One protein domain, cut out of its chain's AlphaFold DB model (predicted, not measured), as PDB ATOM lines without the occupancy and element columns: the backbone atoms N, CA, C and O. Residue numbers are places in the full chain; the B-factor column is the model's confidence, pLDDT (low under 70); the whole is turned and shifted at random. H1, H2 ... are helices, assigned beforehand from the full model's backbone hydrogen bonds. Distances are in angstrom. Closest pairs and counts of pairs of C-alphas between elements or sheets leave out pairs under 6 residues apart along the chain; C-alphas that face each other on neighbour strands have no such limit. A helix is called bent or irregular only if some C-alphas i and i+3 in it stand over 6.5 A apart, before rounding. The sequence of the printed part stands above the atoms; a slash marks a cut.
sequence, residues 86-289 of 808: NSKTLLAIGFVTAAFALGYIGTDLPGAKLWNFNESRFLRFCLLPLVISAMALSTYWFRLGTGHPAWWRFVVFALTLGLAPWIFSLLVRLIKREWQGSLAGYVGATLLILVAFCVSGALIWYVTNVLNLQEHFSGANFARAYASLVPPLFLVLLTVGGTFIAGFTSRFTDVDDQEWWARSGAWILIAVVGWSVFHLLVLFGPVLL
ATOM      1  N   ASN A  86      -1.095  -9.599   9.600       83.44
ATOM      2  CA  ASN A  86      -0.161 -10.515  10.252       83.44
ATOM      3  C   ASN A  86       0.191 -10.024  11.670       83.44
ATOM      4  O   ASN A  86       0.009  -8.847  12.001       83.44
ATOM      5  N   SER A  87       0.750 -10.895  12.509       82.56
ATOM      6  CA  SER A  87       1.031 -10.580  13.917       82.56
ATOM      7  C   SER A  87       1.904  -9.327  14.109       82.56
ATOM      8  O   SER A  87       1.642  -8.542  15.014       82.56
ATOM      9  N   LYS A  88       2.876  -9.052  13.223       86.44
ATOM     10  CA  LYS A  88       3.691  -7.822  13.303       86.44
ATOM     11  C   LYS A  88       2.855  -6.565  13.040       86.44
ATOM     12  O   LYS A  88       3.007  -5.577  13.751       86.44
ATOM     13  N   THR A  89       1.947  -6.605  12.063       88.88
ATOM     14  CA  THR A  89       1.035  -5.480  11.784       88.88
ATOM     15  C   THR A  89      -0.013  -5.278  12.880       88.88
ATOM     16  O   THR A  89      -0.295  -4.137  13.220       88.88
ATOM     17  N   LEU A  90      -0.530  -6.348  13.499       88.56
ATOM     18  CA  LEU A  90      -1.433  -6.237  14.654       88.56
ATOM     19  C   LEU A  90      -0.736  -5.603  15.863       88.56
ATOM     20  O   LEU A  90      -1.295  -4.699  16.481       88.56
ATOM     21  N   LEU A  91       0.501  -6.021  16.156       88.62
ATOM     22  CA  LEU A  91       1.326  -5.406  17.196       88.62
ATOM     23  C   LEU A  91       1.584  -3.921  16.902       88.62
ATOM     24  O   LEU A  91       1.432  -3.091  17.793       88.62
ATOM     25  N   ALA A  92       1.927  -3.578  15.655       91.62
ATOM     26  CA  ALA A  92       2.171  -2.197  15.243       91.62
ATOM     27  C   ALA A  92       0.910  -1.320  15.346       91.62
ATOM     28  O   ALA A  92       0.984  -0.228  15.902       91.62
ATOM     29  N   ILE A  93      -0.249  -1.800  14.878       93.31
ATOM     30  CA  ILE A  93      -1.536  -1.100  15.020       93.31
ATOM     31  C   ILE A  93      -1.854  -0.893  16.503       93.31
ATOM     32  O   ILE A  93      -2.100   0.235  16.921       93.31
ATOM     33  N   GLY A  94      -1.794  -1.960  17.305       91.56
ATOM     34  CA  GLY A  94      -2.116  -1.902  18.729       91.56
ATOM     35  C   GLY A  94      -1.194  -0.978  19.524       91.56
ATOM     36  O   GLY A  94      -1.673  -0.228  20.376       91.56
ATOM     37  N   PHE A  95       0.104  -0.977  19.211       91.06
ATOM     38  CA  PHE A  95       1.079  -0.048  19.783       91.06
ATOM     39  C   PHE A  95       0.792   1.397  19.361       91.06
ATOM     40  O   PHE A  95       0.695   2.267  20.219       91.06
ATOM     41  N   VAL A  96       0.603   1.667  18.064       92.69
ATOM     42  CA  VAL A  96       0.382   3.031  17.555       92.69
ATOM     43  C   VAL A  96      -0.919   3.633  18.088       92.69
ATOM     44  O   VAL A  96      -0.907   4.789  18.505       92.69
ATOM     45  N   THR A  97      -2.030   2.886  18.141       94.44
ATOM     46  CA  THR A  97      -3.298   3.456  18.634       94.44
ATOM     47  C   THR A  97      -3.325   3.631  20.153       94.44
ATOM     48  O   THR A  97      -3.921   4.600  20.620       94.44
ATOM     49  N   ALA A  98      -2.633   2.786  20.930       90.81
ATOM     50  CA  ALA A  98      -2.455   3.031  22.364       90.81
ATOM     51  C   ALA A  98      -1.449   4.155  22.656       90.81
ATOM     52  O   ALA A  98      -1.719   4.971  23.527       90.81
ATOM     53  N   ALA A  99      -0.340   4.263  21.918       90.00
ATOM     54  CA  ALA A  99       0.602   5.376  22.062       90.00
ATOM     55  C   ALA A  99      -0.061   6.717  21.703       90.00
ATOM     56  O   ALA A  99       0.122   7.706  22.408       90.00
ATOM     57  N   PHE A 100      -0.895   6.740  20.654       91.06
ATOM     58  CA  PHE A 100      -1.711   7.902  20.298       91.06
ATOM     59  C   PHE A 100      -2.716   8.257  21.403       91.06
ATOM     60  O   PHE A 100      -2.794   9.419  21.796       91.06
ATOM     61  N   ALA A 101      -3.431   7.268  21.955       91.31
ATOM     62  CA  ALA A 101      -4.347   7.495  23.069       91.31
ATOM     63  C   ALA A 101      -3.620   8.013  24.321       91.31
ATOM     64  O   ALA A 101      -4.006   9.039  24.862       91.31
ATOM     65  N   LEU A 102      -2.534   7.371  24.757       88.25
ATOM     66  CA  LEU A 102      -1.731   7.819  25.902       88.25
ATOM     67  C   LEU A 102      -1.129   9.217  25.676       88.25
ATOM     68  O   LEU A 102      -1.038  10.002  26.618       88.25
ATOM     69  N   GLY A 103      -0.777   9.560  24.431       85.75
ATOM     70  CA  GLY A 103      -0.375  10.914  24.038       85.75
ATOM     71  C   GLY A 103      -1.511  11.930  24.178       85.75
ATOM     72  O   GLY A 103      -1.300  13.006  24.740       85.75
ATOM     73  N   TYR A 104      -2.725  11.575  23.746       89.31
ATOM     74  CA  TYR A 104      -3.937  12.359  23.997       89.31
ATOM     75  C   TYR A 104      -4.147  12.561  25.509       89.31
ATOM     76  O   TYR A 104      -4.281  13.697  25.951       89.31
ATOM     77  N   ILE A 105      -4.091  11.500  26.328       87.56
ATOM     78  CA  ILE A 105      -4.243  11.610  27.794       87.56
ATOM     79  C   ILE A 105      -3.202  12.576  28.379       87.56
ATOM     80  O   ILE A 105      -3.556  13.527  29.069       87.56
ATOM     81  N   GLY A 106      -1.921  12.396  28.045       80.19
ATOM     82  CA  GLY A 106      -0.830  13.242  28.542       80.19
ATOM     83  C   GLY A 106      -0.881  14.715  28.105       80.19
ATOM     84  O   GLY A 106      -0.063  15.504  28.585       80.19
ATOM     85  N   THR A 107      -1.806  15.086  27.211       82.50
ATOM     86  CA  THR A 107      -2.002  16.451  26.693       82.50
ATOM     87  C   THR A 107      -3.372  17.064  27.019       82.50
ATOM     88  O   THR A 107      -3.479  18.289  27.025       82.50
ATOM     89  N   ASP A 108      -4.390  16.253  27.325       87.19
ATOM     90  CA  ASP A 108      -5.762  16.685  27.663       87.19
ATOM     91  C   ASP A 108      -6.031  16.736  29.187       87.19
ATOM     92  O   ASP A 108      -7.079  17.211  29.618       87.19
ATOM     93  N   LEU A 109      -5.083  16.265  30.010       84.25
ATOM     94  CA  LEU A 109      -5.114  16.397  31.474       84.25
ATOM     95  C   LEU A 109      -5.063  17.882  31.914       84.25
ATOM     96  O   LEU A 109      -4.133  18.590  31.506       84.25
ATOM     97  N   PRO A 110      -5.989  18.369  32.767       82.69
ATOM     98  CA  PRO A 110      -6.032  19.761  33.233       82.69
ATOM     99  C   PRO A 110      -4.709  20.309  33.792       82.69
ATOM    100  O   PRO A 110      -4.268  21.380  33.370       82.69
ATOM    101  N   GLY A 111      -4.016  19.557  34.654       72.56
ATOM    102  CA  GLY A 111      -2.711  19.910  35.233       72.56
ATOM    103  C   GLY A 111      -1.545  19.861  34.231       72.56
ATOM    104  O   GLY A 111      -0.404  20.213  34.547       72.56
ATOM    105  N   ALA A 112      -1.797  19.440  32.987       69.94
ATOM    106  CA  ALA A 112      -0.874  19.640  31.875       69.94
ATOM    107  C   ALA A 112      -0.996  21.033  31.247       69.94
ATOM    108  O   ALA A 112      -0.008  21.515  30.699       69.94
ATOM    109  N   LYS A 113      -2.183  21.662  31.302       69.38
ATOM    110  CA  LYS A 113      -2.507  22.971  30.690       69.38
ATOM    111  C   LYS A 113      -2.190  23.039  29.180       69.38
ATOM    112  O   LYS A 113      -2.143  24.114  28.578       69.38
ATOM    113  N   LEU A 114      -1.986  21.886  28.532       72.69
ATOM    114  CA  LEU A 114      -1.547  21.795  27.141       72.69
ATOM    115  C   LEU A 114      -2.705  22.048  26.177       72.69
ATOM    116  O   LEU A 114      -2.635  23.015  25.410       72.69
ATOM    117  N   TRP A 115      -3.752  21.226  26.259       78.56
ATOM    118  CA  TRP A 115      -4.997  21.322  25.497       78.56
ATOM    119  C   TRP A 115      -6.225  21.227  26.419       78.56
ATOM    120  O   TRP A 115      -6.110  20.957  27.609       78.56
ATOM    121  N   ASN A 116      -7.402  21.507  25.859       82.06
ATOM    122  CA  ASN A 116      -8.704  21.347  26.505       82.06
ATOM    123  C   ASN A 116      -9.689  20.894  25.420       82.06
ATOM    124  O   ASN A 116     -10.063  21.679  24.537       82.06
ATOM    125  N   PHE A 117     -10.034  19.609  25.414       86.12
ATOM    126  CA  PHE A 117     -10.930  19.018  24.433       86.12
ATOM    127  C   PHE A 117     -12.270  18.591  25.043       86.12
ATOM    128  O   PHE A 117     -12.395  18.270  26.218       86.12
ATOM    129  N   ASN A 118     -13.309  18.568  24.204       86.31
ATOM    130  CA  ASN A 118     -14.629  18.110  24.624       86.31
ATOM    131  C   ASN A 118     -14.771  16.582  24.539       86.31
ATOM    132  O   ASN A 118     -14.055  15.904  23.801       86.31
ATOM    133  N   GLU A 119     -15.776  16.046  25.231       87.94
ATOM    134  CA  GLU A 119     -16.088  14.612  25.263       87.94
ATOM    135  C   GLU A 119     -16.171  13.976  23.861       87.94
ATOM    136  O   GLU A 119     -15.645  12.892  23.620       87.94
ATOM    137  N   SER A 120     -16.752  14.674  22.878       87.69
ATOM    138  CA  SER A 120     -16.857  14.147  21.510       87.69
ATOM    139  C   SER A 120     -15.504  14.002  20.795       87.69
ATOM    140  O   SER A 120     -15.422  13.242  19.826       87.69
ATOM    141  N   ARG A 121     -14.446  14.694  21.245       91.94
ATOM    142  CA  ARG A 121     -13.054  14.432  20.841       91.94
ATOM    143  C   ARG A 121     -12.460  13.275  21.640       91.94
ATOM    144  O   ARG A 121     -11.923  12.371  21.006       91.94
ATOM    145  N   PHE A 122     -12.638  13.233  22.962       93.81
ATOM    146  CA  PHE A 122     -12.191  12.114  23.807       93.81
ATOM    147  C   PHE A 122     -12.691  10.760  23.272       93.81
ATOM    148  O   PHE A 122     -11.902   9.840  23.053       93.81
ATOM    149  N   LEU A 123     -13.982  10.655  22.944       94.12
ATOM    150  CA  LEU A 123     -14.584   9.429  22.407       94.12
ATOM    151  C   LEU A 123     -13.964   8.983  21.067       94.12
ATOM    152  O   LEU A 123     -13.875   7.787  20.796       94.12
ATOM    153  N   ARG A 124     -13.515   9.928  20.226       94.12
ATOM    154  CA  ARG A 124     -12.958   9.656  18.884       94.12
ATOM    155  C   ARG A 124     -11.445   9.459  18.862       94.12
ATOM    156  O   ARG A 124     -10.961   8.725  18.008       94.12
ATOM    157  N   PHE A 125     -10.715  10.134  19.748       93.62
ATOM    158  CA  PHE A 125      -9.252  10.235  19.708       93.62
ATOM    159  C   PHE A 125      -8.552   9.619  20.931       93.62
ATOM    160  O   PHE A 125      -7.359   9.346  20.854       93.62
ATOM    161  N   CYS A 126      -9.280   9.315  22.007       93.62
ATOM    162  CA  CYS A 126      -8.792   8.494  23.115       93.62
ATOM    163  C   CYS A 126      -9.488   7.124  23.124       93.62
ATOM    164  O   CYS A 126      -8.863   6.109  22.813       93.62
ATOM    165  N   LEU A 127     -10.802   7.086  23.383       95.44
ATOM    166  CA  LEU A 127     -11.532   5.831  23.606       95.44
ATOM    167  C   LEU A 127     -11.532   4.907  22.378       95.44
ATOM    168  O   LEU A 127     -11.217   3.728  22.505       95.44
ATOM    169  N   LEU A 128     -11.850   5.417  21.183       95.75
ATOM    170  CA  LEU A 128     -11.854   4.599  19.965       95.75
ATOM    171  C   LEU A 128     -10.452   4.014  19.641       95.75
ATOM    172  O   LEU A 128     -10.370   2.803  19.424       95.75
ATOM    173  N   PRO A 129      -9.343   4.782  19.677       96.06
ATOM    174  CA  PRO A 129      -7.985   4.230  19.593       96.06
ATOM    175  C   PRO A 129      -7.622   3.203  20.682       96.06
ATOM    176  O   PRO A 129      -6.940   2.223  20.362       96.06
ATOM    177  N   LEU A 130      -8.106   3.357  21.924       94.81
ATOM    178  CA  LEU A 130      -7.950   2.346  22.985       94.81
ATOM    179  C   LEU A 130      -8.715   1.054  22.668       94.81
ATOM    180  O   LEU A 130      -8.147  -0.028  22.800       94.81
ATOM    181  N   VAL A 131      -9.962   1.144  22.192       95.56
ATOM    182  CA  VAL A 131     -10.759  -0.020  21.755       95.56
ATOM    183  C   VAL A 131     -10.062  -0.746  20.601       95.56
ATOM    184  O   VAL A 131      -9.890  -1.963  20.657       95.56
ATOM    185  N   ILE A 132      -9.574  -0.008  19.597       94.94
ATOM    186  CA  ILE A 132      -8.792  -0.570  18.481       94.94
ATOM    187  C   ILE A 132      -7.497  -1.225  18.989       94.94
ATOM    188  O   ILE A 132      -7.132  -2.297  18.503       94.94
ATOM    189  N   SER A 133      -6.832  -0.642  19.993       93.75
ATOM    190  CA  SER A 133      -5.638  -1.242  20.596       93.75
ATOM    191  C   SER A 133      -5.966  -2.550  21.312       93.75
ATOM    192  O   SER A 133      -5.336  -3.569  21.041       93.75
ATOM    193  N   ALA A 134      -7.001  -2.568  22.154       92.50
ATOM    194  CA  ALA A 134      -7.441  -3.768  22.858       92.50
ATOM    195  C   ALA A 134      -7.837  -4.899  21.889       92.50
ATOM    196  O   ALA A 134      -7.472  -6.053  22.113       92.50
ATOM    197  N   MET A 135      -8.505  -4.578  20.775       91.62
ATOM    198  CA  MET A 135      -8.789  -5.519  19.681       91.62
ATOM    199  C   MET A 135      -7.500  -6.053  19.026       91.62
ATOM    200  O   MET A 135      -7.308  -7.265  18.910       91.62
ATOM    201  N   ALA A 136      -6.597  -5.164  18.607       90.50
ATOM    202  CA  ALA A 136      -5.383  -5.539  17.883       90.50
ATOM    203  C   ALA A 136      -4.391  -6.325  18.760       90.50
ATOM    204  O   ALA A 136      -3.884  -7.361  18.329       90.50
ATOM    205  N   LEU A 137      -4.157  -5.879  20.000       87.00
ATOM    206  CA  LEU A 137      -3.240  -6.516  20.946       87.00
ATOM    207  C   LEU A 137      -3.764  -7.865  21.440       87.00
ATOM    208  O   LEU A 137      -2.999  -8.826  21.444       87.00
ATOM    209  N   SER A 138      -5.050  -7.984  21.794       84.50
ATOM    210  CA  SER A 138      -5.615  -9.292  22.165       84.50
ATOM    211  C   SER A 138      -5.448 -10.306  21.026       84.50
ATOM    212  O   SER A 138      -4.886 -11.383  21.245       84.50
ATOM    213  N   THR A 139      -5.827  -9.933  19.796       82.75
ATOM    214  CA  THR A 139      -5.686 -10.796  18.606       82.75
ATOM    215  C   THR A 139      -4.227 -11.146  18.315       82.75
ATOM    216  O   THR A 139      -3.933 -12.284  17.954       82.75
ATOM    217  N   TYR A 140      -3.302 -10.196  18.492       83.00
ATOM    218  CA  TYR A 140      -1.864 -10.439  18.377       83.00
ATOM    219  C   TYR A 140      -1.395 -11.527  19.349       83.00
ATOM    220  O   TYR A 140      -0.791 -12.503  18.906       83.00
ATOM    221  N   TRP A 141      -1.709 -11.396  20.643       74.00
ATOM    222  CA  TRP A 141      -1.299 -12.369  21.658       74.00
ATOM    223  C   TRP A 141      -1.943 -13.743  21.434       74.00
ATOM    224  O   TRP A 141      -1.261 -14.755  21.559       74.00
ATOM    225  N   PHE A 142      -3.209 -13.792  21.006       74.31
ATOM    226  CA  PHE A 142      -3.885 -15.042  20.638       74.31
ATOM    227  C   PHE A 142      -3.250 -15.735  19.419       74.31
ATOM    228  O   PHE A 142      -3.106 -16.956  19.411       74.31
ATOM    229  N   ARG A 143      -2.805 -14.982  18.403       75.00
ATOM    230  CA  ARG A 143      -2.110 -15.541  17.224       75.00
ATOM    231  C   ARG A 143      -0.651 -15.946  17.483       75.00
ATOM    232  O   ARG A 143      -0.048 -16.570  16.617       75.00
ATOM    233  N   LEU A 144      -0.068 -15.617  18.637       69.31
ATOM    234  CA  LEU A 144       1.346 -15.871  18.959       69.31
ATOM    235  C   LEU A 144       1.589 -17.234  19.646       69.31
ATOM    236  O   LEU A 144       2.468 -17.347  20.498       69.31
ATOM    237  N   GLY A 145       0.757 -18.232  19.339       58.53
ATOM    238  CA  GLY A 145       0.486 -19.353  20.242       58.53
ATOM    239  C   GLY A 145       1.631 -20.322  20.552       58.53
ATOM    240  O   GLY A 145       2.658 -20.339  19.879       58.53
ATOM    241  N   THR A 146       1.404 -21.117  21.607       51.12
ATOM    242  CA  THR A 146       2.297 -22.102  22.278       51.12
ATOM    243  C   THR A 146       3.611 -21.562  22.858       51.12
ATOM    244  O   THR A 146       4.086 -22.067  23.874       51.12
ATOM    245  N   GLY A 147       4.181 -20.491  22.307       54.38
ATOM    246  CA  GLY A 147       5.355 -19.825  22.867       54.38
ATOM    247  C   GLY A 147       5.008 -18.837  23.982       54.38
ATOM    248  O   GLY A 147       5.068 -17.634  23.728       54.38
ATOM    249  N   HIS A 148       4.692 -19.320  25.199       61.72
ATOM    250  CA  HIS A 148       4.422 -18.491  26.395       61.72
ATOM    251  C   HIS A 148       5.404 -17.304  26.477       61.72
ATOM    252  O   HIS A 148       6.587 -17.505  26.781       61.72
ATOM    253  N   PRO A 149       4.978 -16.055  26.193       66.50
ATOM    254  CA  PRO A 149       5.927 -14.963  26.080       66.50
ATOM    255  C   PRO A 149       6.379 -14.582  27.486       66.50
ATOM    256  O   PRO A 149       5.569 -14.144  28.302       66.50
ATOM    257  N   ALA A 150       7.670 -14.769  27.769       80.31
ATOM    258  CA  ALA A 150       8.249 -14.482  29.076       80.31
ATOM    259  C   ALA A 150       7.859 -13.075  29.562       80.31
ATOM    260  O   ALA A 150       7.932 -12.114  28.793       80.31
ATOM    261  N   TRP A 151       7.461 -12.969  30.833       81.50
ATOM    262  CA  TRP A 151       6.833 -11.786  31.443       81.50
ATOM    263  C   TRP A 151       7.548 -10.458  31.144       81.50
ATOM    264  O   TRP A 151       6.897  -9.441  30.897       81.50
ATOM    265  N   TRP A 152       8.883 -10.475  31.061       82.38
ATOM    266  CA  TRP A 152       9.697  -9.306  30.723       82.38
ATOM    267  C   TRP A 152       9.337  -8.683  29.365       82.38
ATOM    268  O   TRP A 152       9.472  -7.475  29.203       82.38
ATOM    269  N   ARG A 153       8.824  -9.458  28.397       83.50
ATOM    270  CA  ARG A 153       8.375  -8.940  27.091       83.50
ATOM    271  C   ARG A 153       7.162  -8.022  27.226       83.50
ATOM    272  O   ARG A 153       7.112  -6.999  26.552       83.50
ATOM    273  N   PHE A 154       6.220  -8.355  28.109       84.75
ATOM    274  CA  PHE A 154       5.065  -7.500  28.397       84.75
ATOM    275  C   PHE A 154       5.479  -6.242  29.172       84.75
ATOM    276  O   PHE A 154       4.965  -5.162  28.895       84.75
ATOM    277  N   VAL A 155       6.452  -6.358  30.081       86.62
ATOM    278  CA  VAL A 155       7.036  -5.214  30.804       86.62
ATOM    279  C   VAL A 155       7.767  -4.260  29.851       86.62
ATOM    280  O   VAL A 155       7.484  -3.067  29.853       86.62
ATOM    281  N   VAL A 156       8.641  -4.766  28.973       87.69
ATOM    282  CA  VAL A 156       9.340  -3.955  27.954       87.69
ATOM    283  C   VAL A 156       8.354  -3.328  26.960       87.69
ATOM    284  O   VAL A 156       8.519  -2.167  26.585       87.69
ATOM    285  N   PHE A 157       7.296  -4.047  26.570       86.50
ATOM    286  CA  PHE A 157       6.225  -3.491  25.741       86.50
ATOM    287  C   PHE A 157       5.496  -2.338  26.449       86.50
ATOM    288  O   PHE A 157       5.368  -1.261  25.877       86.50
ATOM    289  N   ALA A 158       5.081  -2.516  27.707       86.81
ATOM    290  CA  ALA A 158       4.410  -1.468  28.476       86.81
ATOM    291  C   ALA A 158       5.315  -0.243  28.716       86.81
ATOM    292  O   ALA A 158       4.867   0.891  28.559       86.81
ATOM    293  N   LEU A 159       6.601  -0.458  29.020       88.06
ATOM    294  CA  LEU A 159       7.591   0.613  29.176       88.06
ATOM    295  C   LEU A 159       7.793   1.406  27.880       88.06
ATOM    296  O   LEU A 159       7.730   2.630  27.903       88.06
ATOM    297  N   THR A 160       8.005   0.736  26.744       85.50
ATOM    298  CA  THR A 160       8.190   1.420  25.447       85.50
ATOM    299  C   THR A 160       6.928   2.148  24.983       85.50
ATOM    300  O   THR A 160       7.028   3.243  24.429       85.50
ATOM    301  N   LEU A 161       5.748   1.588  25.269       85.12
ATOM    302  CA  LEU A 161       4.447   2.198  24.998       85.12
ATOM    303  C   LEU A 161       4.197   3.454  25.852       85.12
ATOM    304  O   LEU A 161       3.614   4.415  25.357       85.12
ATOM    305  N   GLY A 162       4.646   3.457  27.111       80.19
ATOM    306  CA  GLY A 162       4.504   4.586  28.035       80.19
ATOM    307  C   GLY A 162       5.559   5.686  27.879       80.19
ATOM    308  O   GLY A 162       5.248   6.869  28.019       80.19
ATOM    309  N   LEU A 163       6.801   5.313  27.552       81.88
ATOM    310  CA  LEU A 163       7.935   6.236  27.445       81.88
ATOM    311  C   LEU A 163       7.750   7.285  26.347       81.88
ATOM    312  O   LEU A 163       7.976   8.465  26.602       81.88
ATOM    313  N   ALA A 164       7.341   6.893  25.136       75.38
ATOM    314  CA  ALA A 164       7.248   7.838  24.020       75.38
ATOM    315  C   ALA A 164       6.175   8.937  24.238       75.38
ATOM    316  O   ALA A 164       6.511  10.112  24.069       75.38
ATOM    317  N   PRO A 165       4.940   8.629  24.693       74.94
ATOM    318  CA  PRO A 165       3.959   9.642  25.097       74.94
ATOM    319  C   PRO A 165       4.419  10.538  26.255       74.94
ATOM    320  O   PRO A 165       4.158  11.739  26.233       74.94
ATOM    321  N   TRP A 166       5.121   9.981  27.249       76.38
ATOM    322  CA  TRP A 166       5.621  10.748  28.397       76.38
ATOM    323  C   TRP A 166       6.759  11.705  28.018       76.38
ATOM    324  O   TRP A 166       6.752  12.872  28.408       76.38
ATOM    325  N   ILE A 167       7.704  11.252  27.190       77.31
ATOM    326  CA  ILE A 167       8.763  12.107  26.638       77.31
ATOM    327  C   ILE A 167       8.147  13.207  25.762       77.31
ATOM    328  O   ILE A 167       8.565  14.358  25.851       77.31
ATOM    329  N   PHE A 168       7.118  12.892  24.967       78.19
ATOM    330  CA  PHE A 168       6.401  13.889  24.173       78.19
ATOM    331  C   PHE A 168       5.716  14.954  25.045       78.19
ATOM    332  O   PHE A 168       5.921  16.144  24.807       78.19
ATOM    333  N   SER A 169       4.962  14.574  26.083       71.31
ATOM    334  CA  SER A 169       4.302  15.558  26.958       71.31
ATOM    335  C   SER A 169       5.309  16.407  27.747       71.31
ATOM    336  O   SER A 169       5.108  17.616  27.885       71.31
ATOM    337  N   LEU A 170       6.436  15.826  28.177       73.56
ATOM    338  CA  LEU A 170       7.546  16.553  28.800       73.56
ATOM    339  C   LEU A 170       8.187  17.567  27.834       73.56
ATOM    340  O   LEU A 170       8.412  18.716  28.216       73.56
ATOM    341  N   LEU A 171       8.427  17.181  26.575       75.38
ATOM    342  CA  LEU A 171       8.946  18.074  25.533       75.38
ATOM    343  C   LEU A 171       7.984  19.232  25.235       75.38
ATOM    344  O   LEU A 171       8.429  20.371  25.123       75.38
ATOM    345  N   VAL A 172       6.672  18.987  25.165       71.81
ATOM    346  CA  VAL A 172       5.690  20.064  24.940       71.81
ATOM    347  C   VAL A 172       5.632  21.028  26.137       71.81
ATOM    348  O   VAL A 172       5.616  22.242  25.924       71.81
ATOM    349  N   ARG A 173       5.696  20.531  27.385       70.62
ATOM    350  CA  ARG A 173       5.799  21.380  28.596       70.62
ATOM    351  C   ARG A 173       7.081  22.231  28.601       70.62
ATOM    352  O   ARG A 173       7.026  23.413  28.936       70.62
ATOM    353  N   LEU A 174       8.217  21.664  28.175       72.00
ATOM    354  CA  LEU A 174       9.486  22.388  28.001       72.00
ATOM    355  C   LEU A 174       9.376  23.499  26.942       72.00
ATOM    356  O   LEU A 174       9.781  24.631  27.202       72.00
ATOM    357  N   ILE A 175       8.785  23.202  25.779       72.19
ATOM    358  CA  ILE A 175       8.597  24.162  24.676       72.19
ATOM    359  C   ILE A 175       7.681  25.323  25.091       72.19
ATOM    360  O   ILE A 175       7.992  26.480  24.807       72.19
ATOM    361  N   LYS A 176       6.584  25.038  25.803       66.94
ATOM    362  CA  LYS A 176       5.649  26.062  26.295       66.94
ATOM    363  C   LYS A 176       6.189  26.930  27.445       66.94
ATOM    364  O   LYS A 176       5.580  27.950  27.745       66.94
ATOM    365  N   ARG A 177       7.298  26.542  28.093       61.00
ATOM    366  CA  ARG A 177       7.835  27.161  29.329       61.00
ATOM    367  C   ARG A 177       6.880  27.132  30.538       61.00
ATOM    368  O   ARG A 177       7.095  27.858  31.504       61.00
ATOM    369  N   GLU A 178       5.877  26.254  30.539       59.81
ATOM    370  CA  GLU A 178       4.937  26.051  31.658       59.81
ATOM    371  C   GLU A 178       5.579  25.171  32.757       59.81
ATOM    372  O   GLU A 178       5.121  24.073  33.072       59.81
ATOM    373  N   TRP A 179       6.701  25.638  33.319       58.16
ATOM    374  CA  TRP A 179       7.462  24.950  34.368       58.16
ATOM    375  C   TRP A 179       6.915  25.289  35.763       58.16
ATOM    376  O   TRP A 179       7.155  26.374  36.290       58.16
ATOM    377  N   GLN A 180       6.200  24.342  36.375       55.62
ATOM    378  CA  GLN A 180       5.685  24.444  37.746       55.62
ATOM    379  C   GLN A 180       6.017  23.161  38.524       55.62
ATOM    380  O   GLN A 180       5.195  22.258  38.648       55.62
ATOM    381  N   GLY A 181       7.251  23.063  39.026       63.31
ATOM    382  CA  GLY A 181       7.715  21.922  39.820       63.31
ATOM    383  C   GLY A 181       9.234  21.905  40.009       63.31
ATOM    384  O   GLY A 181       9.965  22.607  39.313       63.31
ATOM    385  N   SER A 182       9.721  21.091  40.948       71.25
ATOM    386  CA  SER A 182      11.157  20.823  41.088       71.25
ATOM    387  C   SER A 182      11.598  19.710  40.131       71.25
ATOM    388  O   SER A 182      10.837  18.783  39.844       71.25
ATOM    389  N   LEU A 183      12.855  19.753  39.673       71.94
ATOM    390  CA  LEU A 183      13.421  18.711  38.804       71.94
ATOM    391  C   LEU A 183      13.316  17.312  39.443       71.94
ATOM    392  O   LEU A 183      12.949  16.349  38.776       71.94
ATOM    393  N   ALA A 184      13.558  17.219  40.756       73.31
ATOM    394  CA  ALA A 184      13.400  15.985  41.526       73.31
ATOM    395  C   ALA A 184      11.948  15.465  41.533       73.31
ATOM    396  O   ALA A 184      11.740  14.254  41.480       73.31
ATOM    397  N   GLY A 185      10.948  16.356  41.539       71.38
ATOM    398  CA  GLY A 185       9.535  15.988  41.425       71.38
ATOM    399  C   GLY A 185       9.204  15.347  40.075       71.38
ATOM    400  O   GLY A 185       8.620  14.268  40.040       71.38
ATOM    401  N   TYR A 186       9.657  15.940  38.964       71.56
ATOM    402  CA  TYR A 186       9.457  15.361  37.628       71.56
ATOM    403  C   TYR A 186      10.197  14.029  37.433       71.56
ATOM    404  O   TYR A 186       9.655  13.116  36.807       71.56
ATOM    405  N   VAL A 187      11.403  13.877  37.996       78.94
ATOM    406  CA  VAL A 187      12.127  12.591  38.004       78.94
ATOM    407  C   VAL A 187      11.370  11.548  38.834       78.94
ATOM    408  O   VAL A 187      11.165  10.432  38.359       78.94
ATOM    409  N   GLY A 188      10.879  11.911  40.023       79.69
ATOM    410  CA  GLY A 188      10.059  11.038  40.870       79.69
ATOM    411  C   GLY A 188       8.769  10.585  40.181       79.69
ATOM    412  O   GLY A 188       8.501   9.387  40.114       79.69
ATOM    413  N   ALA A 189       8.014  11.518  39.594       76.81
ATOM    414  CA  ALA A 189       6.818  11.217  38.808       76.81
ATOM    415  C   ALA A 189       7.132  10.291  37.618       76.81
ATOM    416  O   ALA A 189       6.431   9.304  37.411       76.81
ATOM    417  N   THR A 190       8.222  10.549  36.886       81.19
ATOM    418  CA  THR A 190       8.669   9.694  35.771       81.19
ATOM    419  C   THR A 190       8.950   8.264  36.237       81.19
ATOM    420  O   THR A 190       8.448   7.316  35.640       81.19
ATOM    421  N   LEU A 191       9.708   8.089  37.325       84.19
ATOM    422  CA  LEU A 191      10.017   6.766  37.879       84.19
ATOM    423  C   LEU A 191       8.748   6.023  38.323       84.19
ATOM    424  O   LEU A 191       8.593   4.841  38.024       84.19
ATOM    425  N   LEU A 192       7.814   6.717  38.974       84.75
ATOM    426  CA  LEU A 192       6.540   6.150  39.420       84.75
ATOM    427  C   LEU A 192       5.626   5.740  38.252       84.75
ATOM    428  O   LEU A 192       5.006   4.678  38.301       84.75
ATOM    429  N   ILE A 193       5.600   6.519  37.168       83.81
ATOM    430  CA  ILE A 193       4.898   6.168  35.925       83.81
ATOM    431  C   ILE A 193       5.513   4.912  35.289       83.81
ATOM    432  O   ILE A 193       4.785   4.008  34.878       83.81
ATOM    433  N   LEU A 194       6.846   4.798  35.259       86.75
ATOM    434  CA  LEU A 194       7.526   3.599  34.754       86.75
ATOM    435  C   LEU A 194       7.228   2.364  35.621       86.75
ATOM    436  O   LEU A 194       6.994   1.288  35.073       86.75
ATOM    437  N   VAL A 195       7.138   2.517  36.947       87.94
ATOM    438  CA  VAL A 195       6.670   1.450  37.853       87.94
ATOM    439  C   VAL A 195       5.224   1.050  37.540       87.94
ATOM    440  O   VAL A 195       4.946  -0.145  37.433       87.94
ATOM    441  N   ALA A 196       4.313   2.002  37.310       87.38
ATOM    442  CA  ALA A 196       2.934   1.700  36.915       87.38
ATOM    443  C   ALA A 196       2.860   0.934  35.577       87.38
ATOM    444  O   ALA A 196       2.104  -0.036  35.468       87.38
ATOM    445  N   PHE A 197       3.682   1.288  34.582       88.50
ATOM    446  CA  PHE A 197       3.782   0.529  33.329       88.50
ATOM    447  C   PHE A 197       4.375  -0.875  33.533       88.50
ATOM    448  O   PHE A 197       3.842  -1.835  32.973       88.50
ATOM    449  N   CYS A 198       5.398  -1.043  34.380       90.12
ATOM    450  CA  CYS A 198       5.919  -2.364  34.755       90.12
ATOM    451  C   CYS A 198       4.842  -3.253  35.398       90.12
ATOM    452  O   CYS A 198       4.656  -4.394  34.970       90.12
ATOM    453  N   VAL A 199       4.107  -2.727  36.384       88.50
ATOM    454  CA  VAL A 199       3.006  -3.438  37.058       88.50
ATOM    455  C   VAL A 199       1.901  -3.794  36.062       88.50
ATOM    456  O   VAL A 199       1.435  -4.930  36.048       88.50
ATOM    457  N   SER A 200       1.536  -2.870  35.168       87.06
ATOM    458  CA  SER A 200       0.526  -3.104  34.125       87.06
ATOM    459  C   SER A 200       0.946  -4.210  33.152       87.06
ATOM    460  O   SER A 200       0.157  -5.106  32.857       87.06
ATOM    461  N   GLY A 201       2.202  -4.201  32.689       87.50
ATOM    462  CA  GLY A 201       2.750  -5.250  31.824       87.50
ATOM    463  C   GLY A 201       2.780  -6.618  32.509       87.50
ATOM    464  O   GLY A 201       2.358  -7.614  31.920       87.50
ATOM    465  N   ALA A 202       3.205  -6.669  33.775       87.75
ATOM    466  CA  ALA A 202       3.195  -7.892  34.575       87.75
ATOM    467  C   ALA A 202       1.771  -8.426  34.819       87.75
ATOM    468  O   ALA A 202       1.555  -9.634  34.735       87.75
ATOM    469  N   LEU A 203       0.789  -7.546  35.050       86.50
ATOM    470  CA  LEU A 203      -0.616  -7.920  35.238       86.50
ATOM    471  C   LEU A 203      -1.255  -8.445  33.941       86.50
ATOM    472  O   LEU A 203      -1.949  -9.458  33.973       86.50
ATOM    473  N   ILE A 204      -0.981  -7.814  32.791       84.62
ATOM    474  CA  ILE A 204      -1.442  -8.297  31.477       84.62
ATOM    475  C   ILE A 204      -0.837  -9.675  31.170       84.62
ATOM    476  O   ILE A 204      -1.561 -10.567  30.720       84.62
ATOM    477  N   TRP A 205       0.454  -9.885  31.457       85.56
ATOM    478  CA  TRP A 205       1.076 -11.209  31.354       85.56
ATOM    479  C   TRP A 205       0.397 -12.224  32.282       85.56
ATOM    480  O   TRP A 205      -0.024 -13.280  31.814       85.56
ATOM    481  N   TYR A 206       0.240 -11.893  33.569       84.31
ATOM    482  CA  TYR A 206      -0.363 -12.774  34.571       84.31
ATOM    483  C   TYR A 206      -1.772 -13.207  34.158       84.31
ATOM    484  O   TYR A 206      -2.055 -14.399  34.133       84.31
ATOM    485  N   VAL A 207      -2.630 -12.270  33.747       78.69
ATOM    486  CA  VAL A 207      -3.996 -12.584  33.299       78.69
ATOM    487  C   VAL A 207      -3.994 -13.413  32.013       78.69
ATOM    488  O   VAL A 207      -4.745 -14.381  31.925       78.69
ATOM    489  N   THR A 208      -3.121 -13.114  31.046       74.38
ATOM    490  CA  THR A 208      -3.002 -13.911  29.808       74.38
ATOM    491  C   THR A 208      -2.538 -15.347  30.091       74.38
ATOM    492  O   THR A 208      -3.024 -16.289  29.464       74.38
ATOM    493  N   ASN A 209      -1.625 -15.521  31.053       74.12
ATOM    494  CA  ASN A 209      -0.995 -16.799  31.380       74.12
ATOM    495  C   ASN A 209      -1.831 -17.657  32.351       74.12
ATOM    496  O   ASN A 209      -1.942 -18.860  32.149       74.12
ATOM    497  N   VAL A 210      -2.454 -17.060  33.375       68.12
ATOM    498  CA  VAL A 210      -3.276 -17.767  34.381       68.12
ATOM    499  C   VAL A 210      -4.657 -18.131  33.850       68.12
ATOM    500  O   VAL A 210      -5.145 -19.216  34.146       68.12
ATOM    501  N   LEU A 211      -5.265 -17.291  33.003       63.06
ATOM    502  CA  LEU A 211      -6.446 -17.715  32.245       63.06
ATOM    503  C   LEU A 211      -6.098 -18.755  31.167       63.06
ATOM    504  O   LEU A 211      -7.015 -19.300  30.566       63.06
ATOM    505  N   ASN A 212      -4.805 -18.995  30.903       63.97
ATOM    506  CA  ASN A 212      -4.265 -19.963  29.948       63.97
ATOM    507  C   ASN A 212      -5.110 -20.066  28.660       63.97
ATOM    508  O   ASN A 212      -5.609 -21.133  28.289       63.97
ATOM    509  N   LEU A 213      -5.315 -18.899  28.023       56.94
ATOM    510  CA  LEU A 213      -6.363 -18.585  27.030       56.94
ATOM    511  C   LEU A 213      -6.297 -19.378  25.707       56.94
ATOM    512  O   LEU A 213      -6.952 -19.011  24.731       56.94
ATOM    513  N   GLN A 214      -5.491 -20.434  25.649       54.34
ATOM    514  CA  GLN A 214      -5.181 -21.179  24.439       54.34
ATOM    515  C   GLN A 214      -5.128 -22.695  24.667       54.34
ATOM    516  O   GLN A 214      -5.638 -23.433  23.828       54.34
ATOM    517  N   GLU A 215      -4.601 -23.173  25.801       53.53
ATOM    518  CA  GLU A 215      -4.574 -24.614  26.106       53.53
ATOM    519  C   GLU A 215      -5.936 -25.145  26.575       53.53
ATOM    520  O   GLU A 215      -6.368 -26.213  26.155       53.53
ATOM    521  N   HIS A 216      -6.664 -24.378  27.394       47.19
ATOM    522  CA  HIS A 216      -7.977 -24.781  27.924       47.19
ATOM    523  C   HIS A 216      -9.131 -24.671  26.903       47.19
ATOM    524  O   HIS A 216     -10.295 -24.898  27.238       47.19
ATOM    525  N   PHE A 217      -8.844 -24.256  25.664       52.00
ATOM    526  CA  PHE A 217      -9.781 -23.428  24.907       52.00
ATOM    527  C   PHE A 217      -9.833 -23.721  23.399       52.00
ATOM    528  O   PHE A 217      -9.567 -22.871  22.548       52.00
ATOM    529  N   SER A 218     -10.269 -24.932  23.054       54.41
ATOM    530  CA  SER A 218     -10.569 -25.323  21.671       54.41
ATOM    531  C   SER A 218     -12.054 -25.130  21.296       54.41
ATOM    532  O   SER A 218     -12.961 -25.199  22.127       54.41
ATOM    533  N   GLY A 219     -12.324 -24.895  20.006       64.62
ATOM    534  CA  GLY A 219     -13.672 -24.959  19.422       64.62
ATOM    535  C   GLY A 219     -14.489 -23.653  19.349       64.62
ATOM    536  O   GLY A 219     -14.126 -22.587  19.847       64.62
ATOM    537  N   ALA A 220     -15.645 -23.745  18.679       67.75
ATOM    538  CA  ALA A 220     -16.467 -22.600  18.261       67.75
ATOM    539  C   ALA A 220     -17.212 -21.870  19.400       67.75
ATOM    540  O   ALA A 220     -17.713 -20.759  19.199       67.75
ATOM    541  N   ASN A 221     -17.301 -22.464  20.592       74.25
ATOM    542  CA  ASN A 221     -17.855 -21.795  21.773       74.25
ATOM    543  C   ASN A 221     -16.827 -20.839  22.383       74.25
ATOM    544  O   ASN A 221     -17.162 -19.687  22.664       74.25
ATOM    545  N   PHE A 222     -15.567 -21.274  22.495       74.38
ATOM    546  CA  PHE A 222     -14.504 -20.424  23.010       74.38
ATOM    547  C   PHE A 222     -14.253 -19.213  22.115       74.38
ATOM    548  O   PHE A 222     -14.271 -18.094  22.613       74.38
ATOM    549  N   ALA A 223     -14.105 -19.396  20.799       76.62
ATOM    550  CA  ALA A 223     -13.828 -18.276  19.893       76.62
ATOM    551  C   ALA A 223     -14.885 -17.147  19.991       76.62
ATOM    552  O   ALA A 223     -14.566 -15.970  19.819       76.62
ATOM    553  N   ARG A 224     -16.145 -17.488  20.313       85.12
ATOM    554  CA  ARG A 224     -17.221 -16.511  20.561       85.12
ATOM    555  C   ARG A 224     -17.091 -15.838  21.928       85.12
ATOM    556  O   ARG A 224     -17.281 -14.625  22.010       85.12
ATOM    557  N   ALA A 225     -16.742 -16.581  22.979       84.31
ATOM    558  CA  ALA A 225     -16.473 -16.023  24.309       84.31
ATOM    559  C   ALA A 225     -15.270 -15.069  24.266       84.31
ATOM    560  O   ALA A 225     -15.369 -13.930  24.715       84.31
ATOM    561  N   TYR A 226     -14.185 -15.500  23.620       83.00
ATOM    562  CA  TYR A 226     -12.981 -14.721  23.361       83.00
ATOM    563  C   TYR A 226     -13.311 -13.376  22.696       83.00
ATOM    564  O   TYR A 226     -13.005 -12.320  23.250       83.00
ATOM    565  N   ALA A 227     -14.013 -13.403  21.554       86.12
ATOM    566  CA  ALA A 227     -14.394 -12.193  20.825       86.12
ATOM    567  C   ALA A 227     -15.309 -11.257  21.645       86.12
ATOM    568  O   ALA A 227     -15.267 -10.040  21.458       86.12
ATOM    569  N   SER A 228     -16.109 -11.817  22.558       90.62
ATOM    570  CA  SER A 228     -17.045 -11.065  23.404       90.62
ATOM    571  C   SER A 228     -16.396 -10.438  24.641       90.62
ATOM    572  O   SER A 228     -16.848  -9.379  25.064       90.62
ATOM    573  N   LEU A 229     -15.373 -11.075  25.229       90.12
ATOM    574  CA  LEU A 229     -14.894 -10.762  26.586       90.12
ATOM    575  C   LEU A 229     -13.418 -10.351  26.673       90.12
ATOM    576  O   LEU A 229     -13.064  -9.586  27.569       90.12
ATOM    577  N   VAL A 230     -12.546 -10.796  25.761       88.12
ATOM    578  CA  VAL A 230     -11.103 -10.511  25.874       88.12
ATOM    579  C   VAL A 230     -10.745  -9.059  25.514       88.12
ATOM    580  O   VAL A 230      -9.984  -8.462  26.275       88.12
ATOM    581  N   PRO A 231     -11.300  -8.411  24.467       91.50
ATOM    582  CA  PRO A 231     -11.052  -6.981  24.246       91.50
ATOM    583  C   PRO A 231     -11.547  -6.091  25.410       91.50
ATOM    584  O   PRO A 231     -10.774  -5.241  25.851       91.50
ATOM    585  N   PRO A 232     -12.743  -6.311  26.003       93.94
ATOM    586  CA  PRO A 232     -13.131  -5.664  27.260       93.94
ATOM    587  C   PRO A 232     -12.158  -5.913  28.418       93.94
ATOM    588  O   PRO A 232     -11.805  -4.971  29.120       93.94
ATOM    589  N   LEU A 233     -11.666  -7.143  28.601       90.12
ATOM    590  CA  LEU A 233     -10.683  -7.460  29.642       90.12
ATOM    591  C   LEU A 233      -9.366  -6.686  29.450       90.12
ATOM    592  O   LEU A 233      -8.822  -6.156  30.417       90.12
ATOM    593  N   PHE A 234      -8.887  -6.539  28.210       88.44
ATOM    594  CA  PHE A 234      -7.733  -5.686  27.897       88.44
ATOM    595  C   PHE A 234      -8.000  -4.201  28.208       88.44
ATOM    596  O   PHE A 234      -7.116  -3.531  28.736       88.44
ATOM    597  N   LEU A 235      -9.210  -3.686  27.957       92.44
ATOM    598  CA  LEU A 235      -9.590  -2.317  28.343       92.44
ATOM    599  C   LEU A 235      -9.637  -2.126  29.868       92.44
ATOM    600  O   LEU A 235      -9.164  -1.103  30.362       92.44
ATOM    601  N   VAL A 236     -10.139  -3.108  30.624       92.50
ATOM    602  CA  VAL A 236     -10.093  -3.090  32.099       92.50
ATOM    603  C   VAL A 236      -8.645  -3.062  32.594       92.50
ATOM    604  O   VAL A 236      -8.312  -2.238  33.442       92.50
ATOM    605  N   LEU A 237      -7.761  -3.885  32.025       89.00
ATOM    606  CA  LEU A 237      -6.339  -3.920  32.390       89.00
ATOM    607  C   LEU A 237      -5.612  -2.598  32.085       89.00
ATOM    608  O   LEU A 237      -4.836  -2.122  32.912       89.00
ATOM    609  N   LEU A 238      -5.905  -1.967  30.943       85.25
ATOM    610  CA  LEU A 238      -5.404  -0.626  30.619       85.25
ATOM    611  C   LEU A 238      -5.956   0.444  31.579       85.25
ATOM    612  O   LEU A 238      -5.221   1.348  31.969       85.25
ATOM    613  N   THR A 239      -7.217   0.317  32.006       89.31
ATOM    614  CA  THR A 239      -7.838   1.231  32.983       89.31
ATOM    615  C   THR A 239      -7.178   1.105  34.355       89.31
ATOM    616  O   THR A 239      -6.816   2.120  34.939       89.31
ATOM    617  N   VAL A 240      -6.928  -0.121  34.832       89.06
ATOM    618  CA  VAL A 240      -6.182  -0.392  36.077       89.06
ATOM    619  C   VAL A 240      -4.768   0.200  36.016       89.06
ATOM    620  O   VAL A 240      -4.317   0.810  36.985       89.06
ATOM    621  N   GLY A 241      -4.091   0.108  34.866       85.25
ATOM    622  CA  GLY A 241      -2.816   0.795  34.638       85.25
ATOM    623  C   GLY A 241      -2.922   2.321  34.746       85.25
ATOM    624  O   GLY A 241      -2.098   2.950  35.407       85.25
ATOM    625  N   GLY A 242      -3.978   2.912  34.177       85.31
ATOM    626  CA  GLY A 242      -4.312   4.330  34.347       85.31
ATOM    627  C   GLY A 242      -4.570   4.719  35.808       85.31
ATOM    628  O   GLY A 242      -4.066   5.741  36.266       85.31
ATOM    629  N   THR A 243      -5.267   3.874  36.575       88.50
ATOM    630  CA  THR A 243      -5.484   4.072  38.018       88.50
ATOM    631  C   THR A 243      -4.173   4.032  38.807       88.50
ATOM    632  O   THR A 243      -3.983   4.864  39.693       88.50
ATOM    633  N   PHE A 244      -3.236   3.133  38.479       88.00
ATOM    634  CA  PHE A 244      -1.903   3.135  39.098       88.00
ATOM    635  C   PHE A 244      -1.091   4.382  38.733       88.00
ATOM    636  O   PHE A 244      -0.439   4.943  39.610       88.00
ATOM    637  N   ILE A 245      -1.163   4.853  37.480       83.75
ATOM    638  CA  ILE A 245      -0.543   6.121  37.069       83.75
ATOM    639  C   ILE A 245      -1.108   7.268  37.914       83.75
ATOM    640  O   ILE A 245      -0.348   7.883  38.654       83.75
ATOM    641  N   ALA A 246      -2.426   7.491  37.888       84.94
ATOM    642  CA  ALA A 246      -3.082   8.571  38.629       84.94
ATOM    643  C   ALA A 246      -2.810   8.508  40.145       84.94
ATOM    644  O   ALA A 246      -2.509   9.522  40.776       84.94
ATOM    645  N   GLY A 247      -2.861   7.306  40.729       86.12
ATOM    646  CA  GLY A 247      -2.592   7.081  42.147       86.12
ATOM    647  C   GLY A 247      -1.148   7.392  42.539       86.12
ATOM    648  O   GLY A 247      -0.919   8.082  43.534       86.12
ATOM    649  N   PHE A 248      -0.159   6.943  41.758       84.44
ATOM    650  CA  PHE A 248       1.250   7.204  42.065       84.44
ATOM    651  C   PHE A 248       1.682   8.639  41.716       84.44
ATOM    652  O   PHE A 248       2.515   9.205  42.423       84.44
ATOM    653  N   THR A 249       1.108   9.267  40.682       77.12
ATOM    654  CA  THR A 249       1.400  10.673  40.343       77.12
ATOM    655  C   THR A 249       0.648  11.681  41.206       77.12
ATOM    656  O   THR A 249       0.944  12.863  41.097       77.12
ATOM    657  N   SER A 250      -0.263  11.248  42.084       82.00
ATOM    658  CA  SER A 250      -1.162  12.097  42.894       82.00
ATOM    659  C   SER A 250      -0.506  13.243  43.680       82.00
ATOM    660  O   SER A 250      -1.170  14.227  43.987       82.00
ATOM    661  N   ARG A 251       0.797  13.162  43.990       79.12
ATOM    662  CA  ARG A 251       1.583  14.245  44.628       79.12
ATOM    663  C   ARG A 251       2.126  15.304  43.649       79.12
ATOM    664  O   ARG A 251       2.800  16.234  44.080       79.12
ATOM    665  N   PHE A 252       1.879  15.135  42.353       74.00
ATOM    666  CA  PHE A 252       2.431  15.915  41.238       74.00
ATOM    667  C   PHE A 252       1.370  16.264  40.168       74.00
ATOM    668  O   PHE A 252       1.726  16.707  39.076       74.00
ATOM    669  N   THR A 253       0.088  16.032  40.464       75.00
ATOM    670  CA  THR A 253      -1.079  16.264  39.593       75.00
ATOM    671  C   THR A 253      -2.152  17.024  40.364       75.00
ATOM    672  O   THR A 253      -2.294  16.809  41.569       75.00
ATOM    673  N   ASP A 254      -2.916  17.870  39.680       78.12
ATOM    674  CA  ASP A 254      -3.952  18.696  40.308       78.12
ATOM    675  C   ASP A 254      -5.207  17.863  40.654       78.12
ATOM    676  O   ASP A 254      -5.392  16.744  40.173       78.12
ATOM    677  N   VAL A 255      -6.106  18.397  41.490       83.19
ATOM    678  CA  VAL A 255      -7.377  17.716  41.829       83.19
ATOM    679  C   VAL A 255      -8.245  17.517  40.577       83.19
ATOM    680  O   VAL A 255      -8.861  16.464  40.412       83.19
ATOM    681  N   ASP A 256      -8.208  18.469  39.642       84.31
ATOM    682  CA  ASP A 256      -8.920  18.402  38.360       84.31
ATOM    683  C   ASP A 256      -8.446  17.234  37.471       84.31
ATOM    684  O   ASP A 256      -9.240  16.671  36.710       84.31
ATOM    685  N   ASP A 257      -7.181  16.804  37.595       84.62
ATOM    686  CA  ASP A 257      -6.676  15.612  36.898       84.62
ATOM    687  C   ASP A 257      -7.380  14.339  37.395       84.62
ATOM    688  O   ASP A 257      -7.610  13.413  36.616       84.62
ATOM    689  N   GLN A 258      -7.759  14.278  38.678       85.00
ATOM    690  CA  GLN A 258      -8.429  13.113  39.269       85.00
ATOM    691  C   GLN A 258      -9.855  12.955  38.724       85.00
ATOM    692  O   GLN A 258     -10.258  11.846  38.370       85.00
ATOM    693  N   GLU A 259     -10.586  14.062  38.572       88.56
ATOM    694  CA  GLU A 259     -11.911  14.083  37.936       88.56
ATOM    695  C   GLU A 259     -11.822  13.744  36.435       88.56
ATOM    696  O   GLU A 259     -12.653  12.993  35.914       88.56
ATOM    697  N   TRP A 260     -10.779  14.211  35.734       90.81
ATOM    698  CA  TRP A 260     -10.512  13.794  34.351       90.81
ATOM    699  C   TRP A 260     -10.295  12.271  34.264       90.81
ATOM    700  O   TRP A 260     -10.930  11.600  33.443       90.81
ATOM    701  N   TRP A 261      -9.467  11.696  35.147       90.12
ATOM    702  CA  TRP A 261      -9.231  10.246  35.202       90.12
ATOM    703  C   TRP A 261     -10.502   9.457  35.541       90.12
ATOM    704  O   TRP A 261     -10.745   8.418  34.921       90.12
ATOM    705  N   ALA A 262     -11.340   9.953  36.455       89.88
ATOM    706  CA  ALA A 262     -12.616   9.332  36.806       89.88
ATOM    707  C   ALA A 262     -13.588   9.298  35.611       89.88
ATOM    708  O   ALA A 262     -14.128   8.237  35.282       89.88
ATOM    709  N   ARG A 263     -13.753  10.420  34.894       91.38
ATOM    710  CA  ARG A 263     -14.598  10.502  33.683       91.38
ATOM    711  C   ARG A 263     -14.070   9.635  32.540       91.38
ATOM    712  O   ARG A 263     -14.854   8.969  31.861       91.38
ATOM    713  N   SER A 264     -12.751   9.600  32.355       91.69
ATOM    714  CA  SER A 264     -12.082   8.728  31.384       91.69
ATOM    715  C   SER A 264     -12.351   7.247  31.688       91.69
ATOM    716  O   SER A 264     -12.830   6.507  30.824       91.69
ATOM    717  N   GLY A 265     -12.156   6.832  32.946       91.81
ATOM    718  CA  GLY A 265     -12.452   5.478  33.419       91.81
ATOM    719  C   GLY A 265     -13.929   5.097  33.282       91.81
ATOM    720  O   GLY A 265     -14.230   3.989  32.838       91.81
ATOM    721  N   ALA A 266     -14.854   6.017  33.573       93.31
ATOM    722  CA  ALA A 266     -16.291   5.800  33.398       93.31
ATOM    723  C   ALA A 266     -16.660   5.531  31.927       93.31
ATOM    724  O   ALA A 266     -17.377   4.571  31.636       93.31
ATOM    725  N   TRP A 267     -16.120   6.306  30.980       95.06
ATOM    726  CA  TRP A 267     -16.348   6.076  29.550       95.06
ATOM    727  C   TRP A 267     -15.728   4.767  29.038       95.06
ATOM    728  O   TRP A 267     -16.342   4.089  28.208       95.06
ATOM    729  N   ILE A 268     -14.562   4.357  29.555       94.69
ATOM    730  CA  ILE A 268     -13.982   3.041  29.238       94.69
ATOM    731  C   ILE A 268     -14.841   1.912  29.835       94.69
ATOM    732  O   ILE A 268     -15.102   0.925  29.148       94.69
ATOM    733  N   LEU A 269     -15.363   2.065  31.056       94.69
ATOM    734  CA  LEU A 269     -16.260   1.087  31.683       94.69
ATOM    735  C   LEU A 269     -17.589   0.944  30.917       94.69
ATOM    736  O   LEU A 269     -18.054  -0.177  30.698       94.69
ATOM    737  N   ILE A 270     -18.164   2.051  30.434       94.50
ATOM    738  CA  ILE A 270     -19.335   2.043  29.540       94.50
ATOM    739  C   ILE A 270     -19.029   1.256  28.257       94.50
ATOM    740  O   ILE A 270     -19.851   0.443  27.828       94.50
ATOM    741  N   ALA A 271     -17.840   1.430  27.667       95.50
ATOM    742  CA  ALA A 271     -17.417   0.653  26.502       95.50
ATOM    743  C   ALA A 271     -17.220  -0.842  26.824       95.50
ATOM    744  O   ALA A 271     -17.664  -1.687  26.050       95.50
ATOM    745  N   VAL A 272     -16.625  -1.178  27.973       95.88
ATOM    746  CA  VAL A 272     -16.430  -2.558  28.466       95.88
ATOM    747  C   VAL A 272     -17.765  -3.285  28.643       95.88
ATOM    748  O   VAL A 272     -17.949  -4.380  28.100       95.88
ATOM    749  N   VAL A 273     -18.718  -2.676  29.356       95.69
ATOM    750  CA  VAL A 273     -20.047  -3.258  29.604       95.69
ATOM    751  C   VAL A 273     -20.856  -3.319  28.309       95.69
ATOM    752  O   VAL A 273     -21.386  -4.377  27.967       95.69
ATOM    753  N   GLY A 274     -20.899  -2.219  27.551       93.62
ATOM    754  CA  GLY A 274     -21.629  -2.130  26.286       93.62
ATOM    755  C   GLY A 274     -21.140  -3.143  25.251       93.62
ATOM    756  O   GLY A 274     -21.953  -3.854  24.664       93.62
ATOM    757  N   TRP A 275     -19.820  -3.279  25.076       95.38
ATOM    758  CA  TRP A 275     -19.222  -4.290  24.200       95.38
ATOM    759  C   TRP A 275     -19.622  -5.698  24.628       95.38
ATOM    760  O   TRP A 275     -20.098  -6.468  23.793       95.38
ATOM    761  N   SER A 276     -19.451  -6.021  25.915       95.25
ATOM    762  CA  SER A 276     -19.697  -7.361  26.456       95.25
ATOM    763  C   SER A 276     -21.157  -7.775  26.275       95.25
ATOM    764  O   SER A 276     -21.432  -8.810  25.671       95.25
ATOM    765  N   VAL A 277     -22.107  -6.940  26.715       94.25
ATOM    766  CA  VAL A 277     -23.549  -7.211  26.579       94.25
ATOM    767  C   VAL A 277     -23.945  -7.351  25.107       94.25
ATOM    768  O   VAL A 277     -24.628  -8.307  24.740       94.25
ATOM    769  N   PHE A 278     -23.472  -6.452  24.240       94.81
ATOM    770  CA  PHE A 278     -23.808  -6.464  22.815       94.81
ATOM    771  C   PHE A 278     -23.269  -7.705  22.085       94.81
ATOM    772  O   PHE A 278     -24.003  -8.354  21.338       94.81
ATOM    773  N   HIS A 279     -22.013  -8.086  22.338       94.88
ATOM    774  CA  HIS A 279     -21.414  -9.276  21.735       94.88
ATOM    775  C   HIS A 279     -22.052 -10.568  22.258       94.88
ATOM    776  O   HIS A 279     -22.344 -11.456  21.457       94.88
ATOM    777  N   LEU A 280     -22.344 -10.663  23.559       94.19
ATOM    778  CA  LEU A 280     -23.019 -11.830  24.134       94.19
ATOM    779  C   LEU A 280     -24.434 -12.010  23.557       94.19
ATOM    780  O   LEU A 280     -24.774 -13.108  23.107       94.19
ATOM    781  N   LEU A 281     -25.236 -10.941  23.476       94.00
ATOM    782  CA  LEU A 281     -26.578 -11.002  22.880       94.00
ATOM    783  C   LEU A 281     -26.546 -11.430  21.403       94.00
ATOM    784  O   LEU A 281     -27.365 -12.249  20.994       94.00
ATOM    785  N   VAL A 282     -25.587 -10.939  20.612       95.00
ATOM    786  CA  VAL A 282     -25.490 -11.258  19.173       95.00
ATOM    787  C   VAL A 282     -24.872 -12.633  18.889       95.00
ATOM    788  O   VAL A 282     -25.317 -13.316  17.962       95.00
ATOM    789  N   LEU A 283     -23.836 -13.038  19.633       92.56
ATOM    790  CA  LEU A 283     -23.041 -14.242  19.343       92.56
ATOM    791  C   LEU A 283     -23.488 -15.475  20.137       92.56
ATOM    792  O   LEU A 283     -23.326 -16.593  19.642       92.56
ATOM    793  N   PHE A 284     -24.050 -15.306  21.338       91.69
ATOM    794  CA  PHE A 284     -24.579 -16.408  22.154       91.69
ATOM    795  C   PHE A 284     -26.102 -16.474  22.142       91.69
ATOM    796  O   PHE A 284     -26.638 -17.574  22.036       91.69
ATOM    797  N   GLY A 285     -26.795 -15.332  22.174       89.81
ATOM    798  CA  GLY A 285     -28.260 -15.265  22.212       89.81
ATOM    799  C   GLY A 285     -28.988 -16.149  21.182       89.81
ATOM    800  O   GLY A 285     -29.835 -16.945  21.587       89.81
ATOM    801  N   PRO A 286     -28.630 -16.122  19.880       89.50
ATOM    802  CA  PRO A 286     -29.200 -17.021  18.870       89.50
ATOM    803  C   PRO A 286     -29.049 -18.518  19.177       89.50
ATOM    804  O   PRO A 286     -29.936 -19.306  18.862       89.50
ATOM    805  N   VAL A 287     -27.933 -18.922  19.793       87.88
ATOM    806  CA  VAL A 287     -27.681 -20.321  20.180       87.88
ATOM    807  C   VAL A 287     -28.398 -20.666  21.484       87.88
ATOM    808  O   VAL A 287     -28.911 -21.773  21.609       87.88
ATOM    809  N   LEU A 288     -28.501 -19.717  22.419       86.81
ATOM    810  CA  LEU A 288     -29.285 -19.870  23.642       86.81
ATOM    811  C   LEU A 288     -30.774 -20.068  23.326       86.81
ATOM    812  O   LEU A 288     -31.382 -20.973  23.884       86.81
ATOM    813  N   LEU A 289     -31.349 -19.275  22.412       83.69
ATOM    814  CA  LEU A 289     -32.774 -19.362  22.081       83.69
ATOM    815  C   LEU A 289     -33.126 -20.681  21.378       83.69
ATOM    816  O   LEU A 289     -34.072 -21.349  21.784       83.69
TER     817      LEU A 289
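This is residues 86 to 289 of the 808 residues of an uncharacterized protein of Acidobacteria bacterium 13_1_40CM_3_55_6 (UniProt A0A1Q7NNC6). Six long helices form two layers of three: bent H5 lies in the middle of one, between H4 and H6, and H1 lies in the middle of the other, between H3 and H2. H3 and H4 fold back on each other at one edge, while H2 crosses H5b steeply between the layers; short H7 follows H6 at one end of the long axis. The printed part has 204 residues, with seven named helices, H1 to H7 in chain order, and no named strand; its class is all helix, and the helix packing is mostly aligned. It is compact, with a radius of gyration of the C-alphas of 18.0 A, yet elongated in outline, spanning 59 by 36 by 27 A.

Look first at H5, residues 220 to 249, assigned as one helix by its hydrogen bonds but bent: C-alphas 228 and 231 are 7.3 A apart. Its arms are H5a, residues 220 to 228, and H5b, residues 231 to 249, 26.9 A long. Next comes H6, residues 255 to 283, 42.1 A, then H7, residues 285 to 289, ending at C-alpha 289 at (-32.774, -19.362, 22.081). Before H5 stands H4, residues 183 to 210, 40.4 A; before it are H3, residues 152 to 176, 35.9 A, and H2, residues 119 to 143, 34.2 A. Find C-alpha 87 at (1.031, -10.580, 13.917); from there H1 runs 31.3 A to residue 108.

Begin at H5, the hub, whose arms stand at a steep tilt of 35.2 degrees, only just beyond shallow. H5b and H6 form a hairpin at a shallow tilt of 10 degrees, closest at the C-alphas of Pro 232 and Val 272, 4.7 A. H6 touches H5a with residues 275 to 283 alone, closest at the C-alphas of Ser 228 and His 279, 5.0 A. H4 touches H5b, opposite ways at 27 degrees, a shallow tilt, with the C-alphas of Ser 200 and Gly 241 closest, 5.2 A. Residues 130 to 138 of H2 touch residues 231 to 235 of H5b at a steep tilt of 62 degrees; the closest C-alphas, of Ala 134 and Pro 231, are 5.0 A apart. H1 and H2 form a hairpin at a shallow tilt of 28 degrees, closest at the C-alphas of Gly 94 and Ser 133, 4.0 A. Residues 161 to 169 of H3 touch H1, with the C-alphas of Gly 103 and Pro 165 closest, 4.6 A. H3 and H4 form a hairpin, closest at the C-alphas of Val 155 and Gly 201, 4.4 A. H6 and H7 meet only through their link. In H1, H4, H5b, H6 and H7 every O i to N i+4 pair is within hydrogen-bond range; in H2 it is 17 of 21, in H3 19 of 21 and in H5a 4 of 5.

The C-alphas of Ser 182 and Leu 289 are the two farthest apart, 62.5 A. The printed part has no cut, and no link is long. Look for pLDDT under 70 at residues 112 to 113, 144 to 149, 176 to 181 and 210 to 220; the mean of the printed part is 82.7.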